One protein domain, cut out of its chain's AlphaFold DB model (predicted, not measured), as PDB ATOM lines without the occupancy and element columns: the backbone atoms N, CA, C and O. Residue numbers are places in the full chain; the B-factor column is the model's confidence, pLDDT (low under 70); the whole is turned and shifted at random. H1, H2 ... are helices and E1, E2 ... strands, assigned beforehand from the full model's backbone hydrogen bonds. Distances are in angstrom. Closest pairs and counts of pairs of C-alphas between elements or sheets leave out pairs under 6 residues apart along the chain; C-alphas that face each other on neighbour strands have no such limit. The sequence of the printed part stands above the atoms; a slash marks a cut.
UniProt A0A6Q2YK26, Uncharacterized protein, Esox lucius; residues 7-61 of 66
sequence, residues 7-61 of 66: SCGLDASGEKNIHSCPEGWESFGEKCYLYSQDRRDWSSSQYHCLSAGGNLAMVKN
ATOM      1  N   SER A   7      16.057  41.262 169.844       69.25
ATOM      2  CA  SER A   7      16.949  40.310 170.495       69.25
ATOM      3  C   SER A   7      17.342  40.876 171.862       69.25
ATOM      4  O   SER A   7      17.754  42.028 171.969       69.25
ATOM      5  N   CYS A   8      17.156  40.113 172.937       77.56
ATOM      6  CA  CYS A   8      17.756  40.426 174.235       77.56
ATOM      7  C   CYS A   8      19.092  39.698 174.338       77.56
ATOM      8  O   CYS A   8      19.155  38.553 173.921       77.56
ATOM      9  N   GLY A   9      20.134  40.323 174.886       75.94
ATOM     10  CA  GLY A   9      21.457  39.733 175.082       75.94
ATOM     11  C   GLY A   9      21.791  39.514 176.560       75.94
ATOM     12  O   GLY A   9      21.477  40.368 177.396       75.94
ATOM     13  N   LEU A  10      22.460  38.401 176.865       74.06
ATOM     14  CA  LEU A  10      23.106  38.127 178.155       74.06
ATOM     15  C   LEU A  10      24.614  37.932 177.953       74.06
ATOM     16  O   LEU A  10      25.023  37.162 177.079       74.06
ATOM     17  N   ASP A  11      25.422  38.589 178.789       64.88
ATOM     18  CA  ASP A  11      26.858  38.331 178.874       64.88
ATOM     19  C   ASP A  11      27.084  37.108 179.770       64.88
ATOM     20  O   ASP A  11      26.730  37.101 180.953       64.88
ATOM     21  N   ALA A  12      27.656  36.046 179.204       59.09
ATOM     22  CA  ALA A  12      27.952  34.819 179.928       59.09
ATOM     23  C   ALA A  12      29.131  35.042 180.884       59.09
ATOM     24  O   ALA A  12      30.277  34.745 180.554       59.09
ATOM     25  N   SER A  13      28.898  35.592 182.076       62.12
ATOM     26  CA  SER A  13      29.948  35.677 183.096       62.12
ATOM     27  C   SER A  13      29.407  35.769 184.517       62.12
ATOM     28  O   SER A  13      28.935  36.817 184.947       62.12
ATOM     29  N   GLY A  14      29.624  34.689 185.278       57.16
ATOM     30  CA  GLY A  14      29.868  34.797 186.718       57.16
ATOM     31  C   GLY A  14      28.992  33.954 187.640       57.16
ATOM     32  O   GLY A  14      28.355  34.528 188.503       57.16
ATOM     33  N   GLU A  15      28.982  32.624 187.489       51.34
ATOM     34  CA  GLU A  15      29.172  31.657 188.594       51.34
ATOM     35  C   GLU A  15      28.964  30.217 188.097       51.34
ATOM     36  O   GLU A  15      27.861  29.699 187.992       51.34
ATOM     37  N   LYS A  16      30.086  29.577 187.753       55.03
ATOM     38  CA  LYS A  16      30.385  28.143 187.893       55.03
ATOM     39  C   LYS A  16      29.196  27.152 187.921       55.03
ATOM     40  O   LYS A  16      29.111  26.349 188.845       55.03
ATOM     41  N   ASN A  17      28.361  27.110 186.879       54.34
ATOM     42  CA  ASN A  17      27.842  25.865 186.294       54.34
ATOM     43  C   ASN A  17      27.162  26.094 184.926       54.34
ATOM     44  O   ASN A  17      26.196  26.835 184.823       54.34
ATOM     45  N   ILE A  18      27.658  25.340 183.936       52.09
ATOM     46  CA  ILE A  18      27.110  25.019 182.604       52.09
ATOM     47  C   ILE A  18      27.201  26.119 181.526       52.09
ATOM     48  O   ILE A  18      26.523  27.133 181.549       52.09
ATOM     49  N   HIS A  19      28.043  25.834 180.528       60.16
ATOM     50  CA  HIS A  19      28.295  26.546 179.268       60.16
ATOM     51  C   HIS A  19      27.072  26.623 178.324       60.16
ATOM     52  O   HIS A  19      27.192  26.373 177.125       60.16
ATOM     53  N   SER A  20      25.873  26.885 178.833       74.12
ATOM     54  CA  SER A  20      24.645  26.831 178.039       74.12
ATOM     55  C   SER A  20      23.737  27.998 178.386       74.12
ATOM     56  O   SER A  20      23.617  28.381 179.548       74.12
ATOM     57  N   CYS A  21      23.117  28.577 177.361       78.75
ATOM     58  CA  CYS A  21      22.149  29.644 177.539       78.75
ATOM     59  C   CYS A  21      20.950  29.166 178.371       78.75
ATOM     60  O   CYS A  21      20.637  27.971 178.345       78.75
ATOM     61  N   PRO A  22      20.282  30.068 179.118       80.56
ATOM     62  CA  PRO A  22      19.074  29.705 179.847       80.56
ATOM     63  C   PRO A  22      18.013  29.127 178.903       80.56
ATOM     64  O   PRO A  22      18.019  29.393 177.702       80.56
ATOM     65  N   GLU A  23      17.076  28.346 179.438       81.31
ATOM     66  CA  GLU A  23      15.982  27.790 178.638       81.31
ATOM     67  C   GLU A  23      15.231  28.901 177.879       81.31
ATOM     68  O   GLU A  23      14.882  29.936 178.448       81.31
ATOM     69  N   GLY A  24      15.021  28.699 176.574       79.88
ATOM     70  CA  GLY A  24      14.405  29.688 175.682       79.88
ATOM     71  C   GLY A  24      15.366  30.727 175.091       79.88
ATOM     72  O   GLY A  24      14.935  31.519 174.259       79.88
ATOM     73  N   TRP A  25      16.647  30.716 175.473       82.88
ATOM     74  CA  TRP A  25      17.687  31.554 174.876       82.88
ATOM     75  C   TRP A  25      18.542  30.746 173.899       82.88
ATOM     76  O   TRP A  25      18.931  29.610 174.174       82.88
ATOM     77  N   GLU A  26      18.886  31.355 172.772       81.81
ATOM     78  CA  GLU A  26      19.742  30.772 171.744       81.81
ATOM     79  C   GLU A  26      21.184  31.257 171.910       81.81
ATOM     80  O   GLU A  26      21.438  32.444 172.107       81.81
ATOM     81  N   SER A  27      22.152  30.346 171.837       79.44
ATOM     82  CA  SER A  27      23.570  30.704 171.891       79.44
ATOM     83  C   SER A  27      24.074  31.143 170.521       79.44
ATOM     84  O   SER A  27      23.966  30.382 169.558       79.44
ATOM     85  N   PHE A  28      24.729  32.297 170.459       76.56
ATOM     86  CA  PHE A  28      25.514  32.714 169.304       76.56
ATOM     87  C   PHE A  28      26.866  33.250 169.788       76.56
ATOM     88  O   PHE A  28      26.953  34.279 170.463       76.56
ATOM     89  N   GLY A  29      27.933  32.500 169.497       75.00
ATOM     90  CA  GLY A  29      29.259  32.741 170.066       75.00
ATOM     91  C   GLY A  29      29.269  32.566 171.589       75.00
ATOM     92  O   GLY A  29      28.818  31.549 172.108       75.00
ATOM     93  N   GLU A  30      29.781  33.568 172.300       74.12
ATOM     94  CA  GLU A  30      29.853  33.596 173.772       74.12
ATOM     95  C   GLU A  30      28.643  34.297 174.418       74.12
ATOM     96  O   GLU A  30      28.649  34.596 175.613       74.12
ATOM     97  N   LYS A  31      27.609  34.588 173.623       75.50
ATOM     98  CA  LYS A  31      26.421  35.331 174.045       75.50
ATOM     99  C   LYS A  31      25.161  34.498 173.890       75.50
ATOM    100  O   LYS A  31      25.082  33.594 173.057       75.50
ATOM    101  N   CYS A  32      24.158  34.863 174.676       81.75
ATOM    102  CA  CYS A  32      22.826  34.283 174.609       81.75
ATOM    103  C   CYS A  32      21.824  35.327 174.142       81.75
ATOM    104  O   CYS A  32      21.831  36.450 174.651       81.75
ATOM    105  N   TYR A  33      20.950  34.928 173.224       81.56
ATOM    106  CA  TYR A  33      19.967  35.781 172.582       81.56
ATOM    107  C   TYR A  33      18.545  35.264 172.796       81.56
ATOM    108  O   TYR A  33      18.272  34.081 172.621       81.56
ATOM    109  N   LEU A  34      17.626  36.156 173.156       81.38
ATOM    110  CA  LEU A  34      16.193  35.866 173.217       81.38
ATOM    111  C   LEU A  34      15.474  36.667 172.140       81.38
ATOM    112  O   LEU A  34      15.475  37.897 172.195       81.38
ATOM    113  N   TYR A  35      14.844  35.979 171.189       75.50
ATOM    114  CA  TYR A  35      14.110  36.612 170.098       75.50
ATOM    115  C   TYR A  35      12.624  36.753 170.429       75.50
ATOM    116  O   TYR A  35      11.925  35.771 170.672       75.50
ATOM    117  N   SER A  36      12.112  37.981 170.372       70.56
ATOM    118  CA  SER A  36      10.675  38.258 170.437       70.56
ATOM    119  C   SER A  36      10.144  38.618 169.049       70.56
ATOM    120  O   SER A  36      10.627  39.554 168.411       70.56
ATOM    121  N   GLN A  37       9.099  37.909 168.608       67.75
ATOM    122  CA  GLN A  37       8.377  38.212 167.362       67.75
ATOM    123  C   GLN A  37       7.469  39.448 167.486       67.75
ATOM    124  O   GLN A  37       7.048  40.018 166.476       67.75
ATOM    125  N   ASP A  38       7.175  39.882 168.712       67.44
ATOM    126  CA  ASP A  38       6.366  41.073 168.951       67.44
ATOM    127  C   ASP A  38       7.112  42.328 168.511       67.44
ATOM    128  O   ASP A  38       8.289  42.508 168.813       67.44
ATOM    129  N   ARG A  39       6.409  43.250 167.854       65.12
ATOM    130  CA  ARG A  39       6.957  44.562 167.499       65.12
ATOM    131  C   ARG A  39       6.670  45.546 168.624       65.12
ATOM    132  O   ARG A  39       5.525  45.947 168.817       65.12
ATOM    133  N   ARG A  40       7.710  45.939 169.354       68.44
ATOM    134  CA  ARG A  40       7.653  46.955 170.414       68.44
ATOM    135  C   ARG A  40       8.497  48.166 170.019       68.44
ATOM    136  O   ARG A  40       9.438  48.045 169.237       68.44
ATOM    137  N   ASP A  41       8.163  49.341 170.550       76.56
ATOM    138  CA  ASP A  41       9.073  50.486 170.485       76.56
ATOM    139  C   ASP A  41      10.353  50.204 171.293       76.56
ATOM    140  O   ASP A  41      10.422  49.248 172.070       76.56
ATOM    141  N   TRP A  42      11.383  51.026 171.105       73.44
ATOM    142  CA  TRP A  42      12.685  50.823 171.740       73.44
ATOM    143  C   TRP A  42      12.605  50.757 173.275       73.44
ATOM    144  O   TRP A  42      13.204  49.875 173.885       73.44
ATOM    145  N   SER A  43      11.824  51.642 173.898       81.25
ATOM    146  CA  SER A  43      11.707  51.737 175.357       81.25
ATOM    147  C   SER A  43      11.018  50.506 175.939       81.25
ATOM    148  O   SER A  43      11.498  49.905 176.900       81.25
ATOM    149  N   SER A  44       9.920  50.092 175.310       80.25
ATOM    150  CA  SER A  44       9.179  48.878 175.641       80.25
ATOM    151  C   SER A  44      10.037  47.624 175.435       80.25
ATOM    152  O   SER A  44       9.955  46.676 176.212       80.25
ATOM    153  N   SER A  45      10.901  47.633 174.417       77.69
ATOM    154  CA  SER A  45      11.840  46.548 174.124       77.69
ATOM    155  C   SER A  45      12.944  46.431 175.173       77.69
ATOM    156  O   SER A  45      13.217  45.339 175.666       77.69
ATOM    157  N   GLN A  46      13.530  47.561 175.575       80.56
ATOM    158  CA  GLN A  46      14.524  47.610 176.643       80.56
ATOM    159  C   GLN A  46      13.931  47.133 177.970       80.56
ATOM    160  O   GLN A  46      14.541  46.312 178.651       80.56
ATOM    161  N   TYR A  47      12.730  47.600 178.325       83.50
ATOM    162  CA  TYR A  47      12.056  47.169 179.548       83.50
ATOM    163  C   TYR A  47      11.784  45.660 179.553       83.50
ATOM    164  O   TYR A  47      12.015  44.992 180.559       83.50
ATOM    165  N   HIS A  48      11.352  45.111 178.416       83.44
ATOM    166  CA  HIS A  48      11.139  43.676 178.267       83.44
ATOM    167  C   HIS A  48      12.429  42.878 178.506       83.44
ATOM    168  O   HIS A  48      12.429  41.958 179.323       83.44
ATOM    169  N   CYS A  49      13.542  43.261 177.876       81.44
ATOM    170  CA  CYS A  49      14.811  42.558 178.060       81.44
ATOM    171  C   CYS A  49      15.328  42.645 179.499       81.44
ATOM    172  O   CYS A  49      15.743  41.625 180.049       81.44
ATOM    173  N   LEU A  50      15.203  43.812 180.139       84.12
ATOM    174  CA  LEU A  50      15.545  43.982 181.554       84.12
ATOM    175  C   LEU A  50      14.701  43.075 182.457       84.12
ATOM    176  O   LEU A  50      15.228  42.474 183.389       84.12
ATOM    177  N   SER A  51      13.404  42.925 182.161       84.38
ATOM    178  CA  SER A  51      12.523  42.012 182.904       84.38
ATOM    179  C   SER A  51      12.907  40.535 182.741       84.38
ATOM    180  O   SER A  51      12.660  39.740 183.643       84.38
ATOM    181  N   ALA A  52      13.556  40.184 181.627       79.81
ATOM    182  CA  ALA A  52      14.079  38.850 181.344       79.81
ATOM    183  C   ALA A  52      15.518  38.639 181.865       79.81
ATOM    184  O   ALA A  52      16.101  37.581 181.647       79.81
ATOM    185  N   GLY A  53      16.101  39.637 182.542       82.50
ATOM    186  CA  GLY A  53      17.461  39.592 183.085       82.50
ATOM    187  C   GLY A  53      18.567  39.947 182.087       82.50
ATOM    188  O   GLY A  53      19.738  39.908 182.456       82.50
ATOM    189  N   GLY A  54      18.217  40.305 180.849       81.62
ATOM    190  CA  GLY A  54      19.155  40.707 179.800       81.62
ATOM    191  C   GLY A  54      19.068  42.188 179.441       81.62
ATOM    192  O   GLY A  54      18.367  42.979 180.068       81.62
ATOM    193  N   ASN A  55      19.773  42.578 178.386       83.81
ATOM    194  CA  ASN A  55      19.694  43.920 177.806       83.81
ATOM    195  C   ASN A  55      19.158  43.848 176.384       83.81
ATOM    196  O   ASN A  55      19.309  42.819 175.733       83.81
ATOM    197  N   LEU A  56      18.551  44.923 175.876       81.00
ATOM    198  CA  LEU A  56      18.227  44.973 174.453       81.00
ATOM    199  C   LEU A  56      19.531  44.881 173.664       81.00
ATOM    200  O   LEU A  56      20.438  45.697 173.853       81.00
ATOM    201  N   ALA A  57      19.636  43.879 172.800       73.56
ATOM    202  CA  ALA A  57      20.762  43.765 171.906       73.56
ATOM    203  C   ALA A  57      20.716  44.962 170.955       73.56
ATOM    204  O   ALA A  57      19.750  45.206 170.230       73.56
ATOM    205  N   MET A  58      21.771  45.764 171.011       65.50
ATOM    206  CA  MET A  58      22.003  46.787 170.013       65.50
ATOM    207  C   MET A  58      22.727  46.120 168.858       65.50
ATOM    208  O   MET A  58      23.899  45.781 169.014       65.50
ATOM    209  N   VAL A  59      22.055  45.997 167.714       56.31
ATOM    210  CA  VAL A  59      22.714  45.629 166.460       56.31
ATOM    211  C   VAL A  59      23.772  46.688 166.163       56.31
ATOM    212  O   VAL A  59      23.460  47.809 165.755       56.31
ATOM    213  N   LYS A  60      25.035  46.364 166.436       50.00
ATOM    214  CA  LYS A  60      26.187  47.188 166.074       50.00
ATOM    215  C   LYS A  60      26.900  46.477 164.925       50.00
ATOM    216  O   LYS A  60      27.711  45.597 165.168       50.00
ATOM    217  N   ASN A  61      26.614  46.944 163.707       43.88
ATOM    218  CA  ASN A  61      27.195  46.568 162.408       43.88
ATOM    219  C   ASN A  61      26.718  45.264 161.741       43.88
ATOM    220  O   ASN A  61      26.197  44.352 162.370       43.88
TER     221      ASN A  61
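AT A GLANCE: This is residues 7 to 61 of the 66 residues of an uncharacterized protein of Esox lucius (UniProt A0A6Q2YK26). A small antiparallel sheet of three short strands, E1, E3 and E2 across it, has one helix, H1, packed over its E1 edge, slantwise to the strands. A wide loop, residues 12 to 25, leads from E1 round to E2, and after H1 the backbone comes back beside E1, where residues 55 to 56 pair with residues 8 to 9. The printed part has 55 residues, with three named strands and then one named helix along it, in the order E1, E2, E3, H1. The class is mixed, helices and strands, with 24 residues, under half, in named elements. The whole is compact, with a radius of gyration of the C-alphas of 11.5 A, and spans 35 by 26 by 18 A.

IN THESE COORDINATES: Strand E1 is residues 7 to 11, 13.1 A from first to last C-alpha, and begins at C-alpha 7 at (16.949, 40.310, 170.495). Strand E2 is the short run of residues 26 to 28. Strand E3, residues 31 to 36, is the longest strand by residues and measures 16.4 A; C-alpha 31 is at (26.421, 35.331, 174.045). Helix H1, residues 42 to 51, is 14.2 A long and ends at C-alpha 51 at (12.523, 42.012, 182.904).

HOW THE PARTS SIT: E3 is the inner strand of the sheet, and E1 and E2 are its edge strands. E1 and E3 are antiparallel, at 157 degrees between their directions; C-alphas 7 and 35 face each other at 4.7 A, and N 8 and O 34 are within hydrogen-bond range at 2.9 A. E2 and E3 form a hairpin, antiparallel at 133 degrees; C-alphas 32 and 27 face each other at 4.6 A, and N 26 and O 33 are 2.8 A apart, within hydrogen-bond range. E1 and E2 are apart. H1 is on the sheet, at a height over the sheet of 8.7 A. It lies over E1 and runs slantwise to the strands, at 44 degrees to E1 on the local plane. The closest C-alphas of E1 and H1 are those of Cys 8 and Cys 49, 5.3 A apart. E3 and H1 are near each other, with 5 pairs of C-alphas within 10 A. In H1 every O i to N i+4 pair is within hydrogen-bond range.

THE WHOLE: The two C-alphas farthest apart are those of Lys 16 and Asp 41, at 35.4 A. The printed part has no cut. The link from E1 to E2 is long, with 14 residues, while those from E2 to E3 and from E3 to H1 are tight. The mean pLDDT of the printed part is 72.7; it is under 70 at residue 7 and in residues 11 to 19, 37 to 40 and 58 to 61 of this model.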